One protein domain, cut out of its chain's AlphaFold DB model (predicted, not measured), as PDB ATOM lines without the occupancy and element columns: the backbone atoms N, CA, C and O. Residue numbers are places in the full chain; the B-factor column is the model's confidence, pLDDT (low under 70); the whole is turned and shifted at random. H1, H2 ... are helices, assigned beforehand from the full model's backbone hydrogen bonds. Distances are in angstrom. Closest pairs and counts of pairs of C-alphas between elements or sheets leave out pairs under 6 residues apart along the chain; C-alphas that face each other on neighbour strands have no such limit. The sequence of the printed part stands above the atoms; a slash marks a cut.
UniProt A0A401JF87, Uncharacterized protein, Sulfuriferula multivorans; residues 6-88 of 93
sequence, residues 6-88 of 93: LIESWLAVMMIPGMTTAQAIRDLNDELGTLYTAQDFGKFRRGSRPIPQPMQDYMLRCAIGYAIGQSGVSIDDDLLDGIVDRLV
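AT A GLANCE: This is residues 6 to 88 of the 93 residues of an uncharacterized protein of Sulfuriferula multivorans (UniProt A0A401JF87). The longest helix, H4, runs through the middle, with H1 crossing it on one side and H5 folding back across it on the opposite side. H2 packs on H4 near the beginning of H4, and H3 sits off at one end of the longest axis, touching no helix. The printed part has 83 residues with five named helices, H1 H2 H3 H4 H5 in that order, and no named strand; the class is all helix. The whole is compact, with a radius of gyration of the C-alphas of 13.0 A, and spans 36 by 30 by 22 A.

HOW THE PARTS SIT: Start with H1, residues 6 to 14, and look from it to H4, residues 53 to 70: they touch, closest at the C-alphas of Trp 10 and Met 59, 5.5 A apart, and run the same way at a steep tilt of 46 degrees. Go on to H2, residues 21 to 32, which only just touches H1, with 3 pairs of C-alphas within 8 A and with its residues 21 to 24 alone; the closest C-alphas, of Met 14 and Ala 24, are 6.5 A apart, and the two lines are about perpendicular at 79 degrees. With residues 28 to 32 alone H2 touches residues 54 to 58 of H4, closest at the C-alphas of Leu 32 and Pro 54, 7.3 A, opposite ways at a steep tilt of 65 degrees. H3, residues 38 to 45, is close to but not clearly touching H1, where the closest C-alphas, of Ile 7 and Arg 45, are 6.6 A apart. H3 and H4 are apart. Last comes H5, residues 77 to 87, which touches residues 57 to 65 of H4; the closest C-alphas, of Arg 61 and Val 84, are 6.0 A apart, and the helices run opposite ways at a steep tilt of 64 degrees. H4 is the hub, touching three helices. Every backbone O i to N i+4 pair is within hydrogen-bond range in H1, H2, H3 and H4, and 6 of 7 are in H5.

IN THESE COORDINATES: Find C-alpha 6 at (39.277, -6.199, 72.965); from there H1 runs 12.1 A to Met 14. H2 measures 16.5 A from Thr 21 to Leu 32, and H3 10.4 A from Ala 38 to Arg 45. Find C-alpha 53 at (40.253, -17.527, 77.319), where H4 begins its 25.8 A to Gln 70. H5 covers 15.5 A from Asp 77 and ends at C-alpha 87, at (36.265, -16.129, 65.782).

THE WHOLE: The two C-alphas farthest apart are those of Ser 48 and Gly 72, at 37.4 A. The printed part has no cut; the link from H2 to H3 is tight and the other three are short. The mean pLDDT of the printed part is 87.0, and residue 18 is under 70.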
ATOM      1  N   LEU A   6      40.451  -5.412  72.543       82.50
ATOM      2  CA  LEU A   6      39.277  -6.199  72.965       82.50
ATOM      3  C   LEU A   6      38.622  -5.638  74.237       82.50
ATOM      4  O   LEU A   6      37.411  -5.470  74.271       82.50
ATOM      5  N   ILE A   7      39.422  -5.288  75.250       86.12
ATOM      6  CA  ILE A   7      38.910  -4.698  76.500       86.12
ATOM      7  C   ILE A   7      38.253  -3.342  76.238       86.12
ATOM      8  O   ILE A   7      37.187  -3.074  76.775       86.12
ATOM      9  N   GLU A   8      38.869  -2.495  75.410       85.00
ATOM     10  CA  GLU A   8      38.318  -1.174  75.082       85.00
ATOM     11  C   GLU A   8      37.038  -1.298  74.241       85.00
ATOM     12  O   GLU A   8      36.059  -0.613  74.522       85.00
ATOM     13  N   SER A   9      36.991  -2.230  73.282       84.00
ATOM     14  CA  SER A   9      35.773  -2.517  72.507       84.00
ATOM     15  C   SER A   9      34.651  -3.058  73.393       84.00
ATOM     16  O   SER A   9      33.513  -2.614  73.289       84.00
ATOM     17  N   TRP A  10      34.972  -3.981  74.301       89.50
ATOM     18  CA  TRP A  10      34.016  -4.508  75.269       89.50
ATOM     19  C   TRP A  10      33.492  -3.413  76.202       89.50
ATOM     20  O   TRP A  10      32.286  -3.305  76.391       89.50
ATOM     21  N   LEU A  11      34.366  -2.551  76.733       87.81
ATOM     22  CA  LEU A  11      33.936  -1.413  77.544       87.81
ATOM     23  C   LEU A  11      33.052  -0.457  76.742       87.81
ATOM     24  O   LEU A  11      32.013  -0.055  77.247       87.81
ATOM     25  N   ALA A  12      33.395  -0.128  75.497       84.31
ATOM     26  CA  ALA A  12      32.560   0.731  74.654       84.31
ATOM     27  C   ALA A  12      31.148   0.160  74.437       84.31
ATOM     28  O   ALA A  12      30.188   0.919  74.336       84.31
ATOM     29  N   VAL A  13      31.026  -1.166  74.398       84.88
ATOM     30  CA  VAL A  13      29.751  -1.877  74.256       84.88
ATOM     31  C   VAL A  13      28.967  -1.932  75.564       84.88
ATOM     32  O   VAL A  13      27.767  -1.672  75.572       84.88
ATOM     33  N   MET A  14      29.632  -2.260  76.670       80.81
ATOM     34  CA  MET A  14      28.977  -2.396  77.971       80.81
ATOM     35  C   MET A  14      28.586  -1.046  78.567       80.81
ATOM     36  O   MET A  14      27.618  -0.967  79.311       80.81
ATOM     37  N   MET A  15      29.319   0.025  78.263       79.75
ATOM     38  CA  MET A  15      29.121   1.349  78.855       79.75
ATOM     39  C   MET A  15      27.902   2.077  78.261       79.75
ATOM     40  O   MET A  15      28.025   3.137  77.644       79.75
ATOM     41  N   ILE A  16      26.702   1.533  78.486       72.25
ATOM     42  CA  ILE A  16      25.440   2.260  78.308       72.25
ATOM     43  C   ILE A  16      25.397   3.483  79.247       72.25
ATOM     44  O   ILE A  16      26.060   3.477  80.293       72.25
ATOM     45  N   PRO A  17      24.634   4.547  78.921       72.06
ATOM     46  CA  PRO A  17      24.564   5.741  79.760       72.06
ATOM     47  C   PRO A  17      24.262   5.407  81.230       72.06
ATOM     48  O   PRO A  17      23.225   4.829  81.541       72.06
ATOM     49  N   GLY A  18      25.176   5.777  82.133       69.75
ATOM     50  CA  GLY A  18      25.058   5.528  83.577       69.75
ATOM     51  C   GLY A  18      25.808   4.296  84.101       69.75
ATOM     52  O   GLY A  18      25.924   4.151  85.317       69.75
ATOM     53  N   MET A  19      26.367   3.449  83.231       84.06
ATOM     54  CA  MET A  19      27.216   2.329  83.641       84.06
ATOM     55  C   MET A  19      28.668   2.780  83.839       84.06
ATOM     56  O   MET A  19      29.204   3.579  83.075       84.06
ATOM     57  N   THR A  20      29.312   2.281  84.891       88.06
ATOM     58  CA  THR A  20      30.724   2.539  85.203       88.06
ATOM     59  C   THR A  20      31.587   1.331  84.851       88.06
ATOM     60  O   THR A  20      31.136   0.187  84.904       88.06
ATOM     61  N   THR A  21      32.880   1.551  84.599       86.50
ATOM     62  CA  THR A  21      33.849   0.462  84.378       86.50
ATOM     63  C   THR A  21      33.865  -0.542  85.535       86.50
ATOM     64  O   THR A  21      34.015  -1.739  85.316       86.50
ATOM     65  N   ALA A  22      33.681  -0.076  86.774       88.25
ATOM     66  CA  ALA A  22      33.639  -0.944  87.948       88.25
ATOM     67  C   ALA A  22      32.407  -1.865  87.966       88.25
ATOM     68  O   ALA A  22      32.512  -2.995  88.437       88.25
ATOM     69  N   GLN A  23      31.264  -1.401  87.452       89.69
ATOM     70  CA  GLN A  23      30.073  -2.239  87.276       89.69
ATOM     71  C   GLN A  23      30.291  -3.260  86.161       89.69
ATOM     72  O   GLN A  23      30.108  -4.439  86.407       89.69
ATOM     73  N   ALA A  24      30.816  -2.853  85.002       89.19
ATOM     74  CA  ALA A  24      31.109  -3.794  83.916       89.19
ATOM     75  C   ALA A  24      32.080  -4.913  84.343       89.19
ATOM     76  O   ALA A  24      31.897  -6.074  83.989       89.19
ATOM     77  N   ILE A  25      33.106  -4.581  85.140       91.50
ATOM     78  CA  ILE A  25      34.028  -5.577  85.713       91.50
ATOM     79  C   ILE A  25      33.310  -6.503  86.701       91.50
ATOM     80  O   ILE A  25      33.623  -7.691  86.745       91.50
ATOM     81  N   ARG A  26      32.381  -5.973  87.505       91.94
ATOM     82  CA  ARG A  26      31.586  -6.774  88.439       91.94
ATOM     83  C   ARG A  26      30.714  -7.772  87.689       91.94
ATOM     84  O   ARG A  26      30.823  -8.952  87.975       91.94
ATOM     85  N   ASP A  27      29.973  -7.318  86.689       91.19
ATOM     86  CA  ASP A  27      29.077  -8.176  85.910       91.19
ATOM     87  C   ASP A  27      29.857  -9.288  85.197       91.19
ATOM     88  O   ASP A  27      29.453 -10.445  85.208       91.19
ATOM     89  N   LEU A  28      31.038  -8.969  84.652       92.88
ATOM     90  CA  LEU A  28      31.934  -9.975  84.077       92.88
ATOM     91  C   LEU A  28      32.407 -10.998  85.115       92.88
ATOM     92  O   LEU A  28      32.503 -12.185  84.814       92.88
ATOM     93  N   ASN A  29      32.756 -10.544  86.318       95.00
ATOM     94  CA  ASN A  29      33.178 -11.433  87.395       95.00
ATOM     95  C   ASN A  29      32.040 -12.341  87.863       95.00
ATOM     96  O   ASN A  29      32.294 -13.517  88.115       95.00
ATOM     97  N   ASP A  30      30.823 -11.809  87.950       95.19
ATOM     98  CA  ASP A  30      29.633 -12.562  88.332       95.19
ATOM     99  C   ASP A  30      29.302 -13.624  87.270       95.19
ATOM    100  O   ASP A  30      29.092 -14.784  87.619       95.19
ATOM    101  N   GLU A  31      29.370 -13.270  85.983       93.44
ATOM    102  CA  GLU A  31      29.141 -14.197  84.866       93.44
ATOM    103  C   GLU A  31      30.183 -15.325  84.818       93.44
ATOM    104  O   GLU A  31      29.859 -16.499  84.660       93.44
ATOM    105  N   LEU A  32      31.466 -14.979  84.958       93.88
ATOM    106  CA  LEU A  32      32.564 -15.933  84.789       93.88
ATOM    107  C   LEU A  32      32.977 -16.635  86.089       93.88
ATOM    108  O   LEU A  32      33.904 -17.450  86.072       93.88
ATOM    109  N   GLY A  33      32.348 -16.303  87.219       95.19
ATOM    110  CA  GLY A  33      32.744 -16.792  88.540       95.19
ATOM    111  C   GLY A  33      34.181 -16.407  88.912       95.19
ATOM    112  O   GLY A  33      34.912 -17.206  89.503       95.19
ATOM    113  N   THR A  34      34.626 -15.207  88.525       95.19
ATOM    114  CA  THR A  34      35.996 -14.713  88.740       95.19
ATOM    115  C   THR A  34      36.057 -13.561  89.745       95.19
ATOM    116  O   THR A  34      35.044 -13.046  90.194       95.19
ATOM    117  N   LEU A  35      37.269 -13.146  90.129       94.94
ATOM    118  CA  LEU A  35      37.506 -12.040  91.073       94.94
ATOM    119  C   LEU A  35      38.566 -11.065  90.538       94.94
ATOM    120  O   LEU A  35      39.474 -10.643  91.257       94.94
ATOM    121  N   TYR A  36      38.507 -10.741  89.244       93.69
ATOM    122  CA  TYR A  36      39.457  -9.818  88.629       93.69
ATOM    123  C   TYR A  36      39.285  -8.400  89.164       93.69
ATOM    124  O   TYR A  36      38.177  -7.873  89.267       93.69
ATOM    125  N   THR A  37      40.411  -7.757  89.448       92.19
ATOM    126  CA  THR A  37      40.460  -6.374  89.924       92.19
ATOM    127  C   THR A  37      40.728  -5.395  88.780       92.19
ATOM    128  O   THR A  37      41.236  -5.768  87.720       92.19
ATOM    129  N   ALA A  38      40.511  -4.097  89.012       88.75
ATOM    130  CA  ALA A  38      40.926  -3.052  88.069       88.75
ATOM    131  C   ALA A  38      42.432  -3.117  87.733       88.75
ATOM    132  O   ALA A  38      42.847  -2.797  86.616       88.75
ATOM    133  N   GLN A  39      43.265  -3.577  88.676       91.56
ATOM    134  CA  GLN A  39      44.693  -3.771  88.439       91.56
ATOM    135  C   GLN A  39      44.956  -4.916  87.452       91.56
ATOM    136  O   GLN A  39      45.837  -4.784  86.598       91.56
ATOM    137  N   ASP A  40      44.204  -6.017  87.535       92.62
ATOM    138  CA  ASP A  40      44.305  -7.131  86.585       92.62
ATOM    139  C   ASP A  40      43.933  -6.683  85.176       92.62
ATOM    140  O   ASP A  40      44.713  -6.892  84.246       92.62
ATOM    141  N   PHE A  41      42.834  -5.940  85.032       88.75
ATOM    142  CA  PHE A  41      42.452  -5.315  83.763       88.75
ATOM    143  C   PHE A  41      43.527  -4.364  83.232       88.75
ATOM    144  O   PHE A  41      43.832  -4.375  82.040       88.75
ATOM    145  N   GLY A  42      44.183  -3.599  84.108       89.38
ATOM    146  CA  GLY A  42      45.333  -2.777  83.732       89.38
ATOM    147  C   GLY A  42      46.504  -3.591  83.165       89.38
ATOM    148  O   GLY A  42      47.156  -3.140  82.220       89.38
ATOM    149  N   LYS A  43      46.772  -4.790  83.704       90.75
ATOM    150  CA  LYS A  43      47.807  -5.710  83.193       90.75
ATOM    151  C   LYS A  43      47.399  -6.320  81.853       90.75
ATOM    152  O   LYS A  43      48.236  -6.387  80.955       90.75
ATOM    153  N   PHE A  44      46.136  -6.719  81.713       90.88
ATOM    154  CA  PHE A  44      45.587  -7.249  80.467       90.88
ATOM    155  C   PHE A  44      45.646  -6.213  79.340       90.88
ATOM    156  O   PHE A  44      46.203  -6.482  78.278       90.88
ATOM    157  N   ARG A  45      45.180  -4.986  79.602       86.31
ATOM    158  CA  ARG A  45      45.141  -3.892  78.621       86.31
ATOM    159  C   ARG A  45      46.522  -3.506  78.093       86.31
ATOM    160  O   ARG A  45      46.678  -3.209  76.914       86.31
ATOM    161  N   ARG A  46      47.543  -3.514  78.955       88.44
ATOM    162  CA  ARG A  46      48.930  -3.221  78.551       88.44
ATOM    163  C   ARG A  46      49.648  -4.418  77.920       88.44
ATOM    164  O   ARG A  46      50.831  -4.307  77.612       88.44
ATOM    165  N   GLY A  47      48.982  -5.565  77.777       84.88
ATOM    166  CA  GLY A  47      49.596  -6.800  77.286       84.88
ATOM    167  C   GLY A  47      50.642  -7.392  78.235       84.88
ATOM    168  O   GLY A  47      51.372  -8.298  77.847       84.88
ATOM    169  N   SER A  48      50.725  -6.908  79.481       88.81
ATOM    170  CA  SER A  48      51.655  -7.422  80.498       88.81
ATOM    171  C   SER A  48      51.233  -8.794  81.030       88.81
ATOM    172  O   SER A  48      52.042  -9.505  81.619       88.81
ATOM    173  N   ARG A  49      49.960  -9.161  80.849       87.62
ATOM    174  CA  ARG A  49      49.410 -10.491  81.125       87.62
ATOM    175  C   ARG A  49      48.426 -10.848  80.004       87.62
ATOM    176  O   ARG A  49      47.653  -9.971  79.618       87.62
ATOM    177  N   PRO A  50      48.424 -12.086  79.479       87.19
ATOM    178  CA  PRO A  50      47.416 -12.499  78.508       87.19
ATOM    179  C   PRO A  50      46.019 -12.481  79.136       87.19
ATOM    180  O   PRO A  50      45.861 -12.813  80.314       87.19
ATOM    181  N   ILE A  51      45.014 -12.111  78.339       88.88
ATOM    182  CA  ILE A  51      43.606 -12.209  78.736       88.88
ATOM    183  C   ILE A  51      43.241 -13.703  78.811       88.88
ATOM    184  O   ILE A  51      43.514 -14.427  77.850       88.88
ATOM    185  N   PRO A  52      42.656 -14.199  79.913       90.25
ATOM    186  CA  PRO A  52      42.187 -15.582  80.014       90.25
ATOM    187  C   PRO A  52      41.138 -15.918  78.947       90.25
ATOM    188  O   PRO A  52      40.313 -15.071  78.619       90.25
ATOM    189  N   GLN A  53      41.139 -17.149  78.429       87.06
ATOM    190  CA  GLN A  53      40.253 -17.527  77.319       87.06
ATOM    191  C   GLN A  53      38.758 -17.294  77.607       87.06
ATOM    192  O   GLN A  53      38.141 -16.588  76.817       87.06
ATOM    193  N   PRO A  54      38.194 -17.720  78.759       89.69
ATOM    194  CA  PRO A  54      36.772 -17.486  79.048       89.69
ATOM    195  C   PRO A  54      36.392 -15.998  79.054       89.69
ATOM    196  O   PRO A  54      35.294 -15.615  78.675       89.69
ATOM    197  N   MET A  55      37.338 -15.144  79.451       90.94
ATOM    198  CA  MET A  55      37.164 -13.696  79.445       90.94
ATOM    199  C   MET A  55      37.198 -13.124  78.023       90.94
ATOM    200  O   MET A  55      36.433 -12.214  77.726       90.94
ATOM    201  N   GLN A  56      38.049 -13.652  77.137       89.19
ATOM    202  CA  GLN A  56      38.038 -13.268  75.721       89.19
ATOM    203  C   GLN A  56      36.716 -13.659  75.055       89.19
ATOM    204  O   GLN A  56      36.134 -12.836  74.354       89.19
ATOM    205  N   ASP A  57      36.246 -14.880  75.313       87.62
ATOM    206  CA  ASP A  57      35.023 -15.433  74.727       87.62
ATOM    207  C   ASP A  57      33.809 -14.584  75.137       87.62
ATOM    208  O   ASP A  57      33.060 -14.111  74.283       87.62
ATOM    209  N   TYR A  58      33.689 -14.267  76.431       89.88
ATOM    210  CA  TYR A  58      32.643 -13.382  76.946       89.88
ATOM    211  C   TYR A  58      32.692 -11.974  76.337       89.88
ATOM    212  O   TYR A  58      31.683 -11.453  75.865       89.88
ATOM    213  N   MET A  59      33.876 -11.351  76.288       90.19
ATOM    214  CA  MET A  59      34.025 -10.011  75.708       90.19
ATOM    215  C   MET A  59      33.630  -9.971  74.230       90.19
ATOM    216  O   MET A  59      32.992  -9.012  73.789       90.19
ATOM    217  N   LEU A  60      33.995 -11.008  73.470       88.06
ATOM    218  CA  LEU A  60      33.607 -11.158  72.071       88.06
ATOM    219  C   LEU A  60      32.097 -11.354  71.931       88.06
ATOM    220  O   LEU A  60      31.493 -10.690  71.090       88.06
ATOM    221  N   ARG A  61      31.483 -12.185  72.782       88.69
ATOM    222  CA  ARG A  61      30.029 -12.392  72.815       88.69
ATOM    223  C   ARG A  61      29.283 -11.072  72.985       88.69
ATOM    224  O   ARG A  61      28.430 -10.748  72.159       88.69
ATOM    225  N   CYS A  62      29.652 -10.272  73.986       88.88
ATOM    226  CA  CYS A  62      29.053  -8.955  74.207       88.88
ATOM    227  C   CYS A  62      29.228  -8.043  72.986       88.88
ATOM    228  O   CYS A  62      28.267  -7.424  72.528       88.88
ATOM    229  N   ALA A  63      30.446  -7.969  72.437       87.25
ATOM    230  CA  ALA A  63      30.748  -7.068  71.331       87.25
ATOM    231  C   ALA A  63      29.976  -7.414  70.050       87.25
ATOM    232  O   ALA A  63      29.444  -6.526  69.381       87.25
ATOM    233  N   ILE A  64      29.884  -8.704  69.727       86.25
ATOM    234  CA  ILE A  64      29.154  -9.201  68.558       86.25
ATOM    235  C   ILE A  64      27.650  -9.017  68.758       86.25
ATOM    236  O   ILE A  64      26.991  -8.479  67.869       86.25
ATOM    237  N   GLY A  65      27.119  -9.390  69.927       86.94
ATOM    238  CA  GLY A  65      25.704  -9.213  70.251       86.94
ATOM    239  C   GLY A  65      25.268  -7.752  70.122       86.94
ATOM    240  O   GLY A  65      24.257  -7.457  69.486       86.94
ATOM    241  N   TYR A  66      26.085  -6.820  70.620       85.31
ATOM    242  CA  TYR A  66      25.835  -5.389  70.458       85.31
ATOM    243  C   TYR A  66      25.862  -4.941  68.995       85.31
ATOM    244  O   TYR A  66      24.935  -4.268  68.551       85.31
ATOM    245  N   ALA A  67      26.887  -5.317  68.222       85.12
ATOM    246  CA  ALA A  67      26.997  -4.924  66.814       85.12
ATOM    247  C   ALA A  67      25.819  -5.438  65.962       85.12
ATOM    248  O   ALA A  67      25.303  -4.718  65.101       85.12
ATOM    249  N   ILE A  68      25.359  -6.663  66.229       86.44
ATOM    250  CA  ILE A  68      24.189  -7.252  65.567       86.44
ATOM    251  C   ILE A  68      22.913  -6.508  65.976       86.44
ATOM    252  O   ILE A  68      22.142  -6.105  65.104       86.44
ATOM    253  N   GLY A  69      22.739  -6.223  67.270       84.75
ATOM    254  CA  GLY A  69      21.609  -5.436  67.770       84.75
ATOM    255  C   GLY A  69      21.535  -4.030  67.164       84.75
ATOM    256  O   GLY A  69      20.457  -3.585  66.771       84.75
ATOM    257  N   GLN A  70      22.676  -3.353  66.982       85.19
ATOM    258  CA  GLN A  70      22.751  -2.052  66.293       85.19
ATOM    259  C   GLN A  70      22.344  -2.126  64.813       85.19
ATOM    260  O   GLN A  70      21.953  -1.118  64.228       85.19
ATOM    261  N   SER A  71      22.398  -3.313  64.205       85.75
ATOM    262  CA  SER A  71      21.950  -3.546  62.827       85.75
ATOM    263  C   SER A  71      20.437  -3.798  62.725       85.75
ATOM    264  O   SER A  71      19.931  -4.038  61.630       85.75
ATOM    265  N   GLY A  72      19.703  -3.762  63.847       84.94
ATOM    266  CA  GLY A  72      18.260  -4.025  63.897       84.94
ATOM    267  C   GLY A  72      17.894  -5.507  63.793       84.94
ATOM    268  O   GLY A  72      16.727  -5.839  63.587       84.94
ATOM    269  N   VAL A  73      18.878  -6.399  63.923       83.94
ATOM    270  CA  VAL A  73      18.695  -7.850  63.873       83.94
ATOM    271  C   VAL A  73      18.782  -8.404  65.291       83.94
ATOM    272  O   VAL A  73      19.644  -8.009  66.069       83.94
ATOM    273  N   SER A  74      17.890  -9.333  65.622       82.94
ATOM    274  CA  SER A  74      17.976 -10.135  66.841       82.94
ATOM    275  C   SER A  74      18.404 -11.548  66.459       82.94
ATOM    276  O   SER A  74      17.902 -12.102  65.480       82.94
ATOM    277  N   ILE A  75      19.354 -12.102  67.205       85.06
ATOM    278  CA  ILE A  75      19.769 -13.501  67.104       85.06
ATOM    279  C   ILE A  75      19.639 -14.149  68.477       85.06
ATOM    280  O   ILE A  75      19.724 -13.453  69.490       85.06
ATOM    281  N   ASP A  76      19.411 -15.459  68.500       88.19
ATOM    282  CA  ASP A  76      19.433 -16.223  69.741       88.19
ATOM    283  C   ASP A  76      20.865 -16.432  70.261       88.19
ATOM    284  O   ASP A  76      21.863 -16.218  69.560       88.19
ATOM    285  N   ASP A  77      20.942 -16.817  71.533       84.38
ATOM    286  CA  ASP A  77      22.195 -17.021  72.252       84.38
ATOM    287  C   ASP A  77      23.033 -18.168  71.668       84.38
ATOM    288  O   ASP A  77      24.254 -18.045  71.582       84.38
ATOM    289  N   ASP A  78      22.392 -19.238  71.189       88.31
ATOM    290  CA  ASP A  78      23.071 -20.403  70.610       88.31
ATOM    291  C   ASP A  78      23.802 -20.039  69.307       88.31
ATOM    292  O   ASP A  78      24.950 -20.441  69.071       88.31
ATOM    293  N   LEU A  79      23.162 -19.247  68.440       86.38
ATOM    294  CA  LEU A  79      23.780 -18.745  67.217       86.38
ATOM    295  C   LEU A  79      24.923 -17.781  67.536       86.38
ATOM    296  O   LEU A  79      25.968 -17.840  66.878       86.38
ATOM    297  N   LEU A  80      24.741 -16.911  68.533       87.12
ATOM    298  CA  LEU A  80      25.773 -15.979  68.974       87.12
ATOM    299  C   LEU A  80      27.012 -16.728  69.484       87.12
ATOM    300  O   LEU A  80      28.123 -16.424  69.042       87.12
ATOM    301  N   ASP A  81      26.829 -17.746  70.321       85.00
ATOM    302  CA  ASP A  81      27.916 -18.592  70.820       85.00
ATOM    303  C   ASP A  81      28.647 -19.307  69.685       85.00
ATOM    304  O   ASP A  81      29.877 -19.273  69.605       85.00
ATOM    305  N   GLY A  82      27.907 -19.844  68.713       82.62
ATOM    306  CA  GLY A  82      28.508 -20.444  67.527       82.62
ATOM    307  C   GLY A  82      29.330 -19.456  66.684       82.62
ATOM    308  O   GLY A  82      30.277 -19.864  66.004       82.62
ATOM    309  N   ILE A  83      28.984 -18.165  66.652       84.25
ATOM    310  CA  ILE A  83      29.793 -17.137  65.972       84.25
ATOM    311  C   ILE A  83      31.071 -16.861  66.768       84.25
ATOM    312  O   ILE A  83      32.152 -16.819  66.175       84.25
ATOM    313  N   VAL A  84      30.960 -16.706  68.090       83.94
ATOM    314  CA  VAL A  84      32.102 -16.478  68.990       83.94
ATOM    315  C   VAL A  84      33.120 -17.607  68.850       83.94
ATOM    316  O   VAL A  84      34.286 -17.338  68.554       83.94
ATOM    317  N   ASP A  85      32.675 -18.861  68.925       82.69
ATOM    318  CA  ASP A  85      33.526 -20.050  68.797       82.69
ATOM    319  C   ASP A  85      34.337 -20.084  67.490       82.69
ATOM    320  O   ASP A  85      35.454 -20.599  67.457       82.69
ATOM    321  N   ARG A  86      33.803 -19.523  66.395       82.75
ATOM    322  CA  ARG A  86      34.485 -19.473  65.086       82.75
ATOM    323  C   ARG A  86      35.512 -18.346  64.976       82.75
ATOM    324  O   ARG A  86      36.390 -18.414  64.117       82.75
ATOM    325  N   LEU A  87      35.384 -17.302  65.792       78.75
ATOM    326  CA  LEU A  87      36.265 -16.129  65.782       78.75
ATOM    327  C   LEU A  87      37.423 -16.260  66.771       78.75
ATOM    328  O   LEU A  87      38.468 -15.626  66.599       78.75
ATOM    329  N   VAL A  88      37.248 -17.084  67.798       72.25
ATOM    330  CA  VAL A  88      38.272 -17.367  68.793       72.25
ATOM    331  C   VAL A  88      39.283 -18.380  68.229       72.25
ATOM    332  O   VAL A  88      38.890 -19.398  67.658       72.25
TER     333      VAL A  88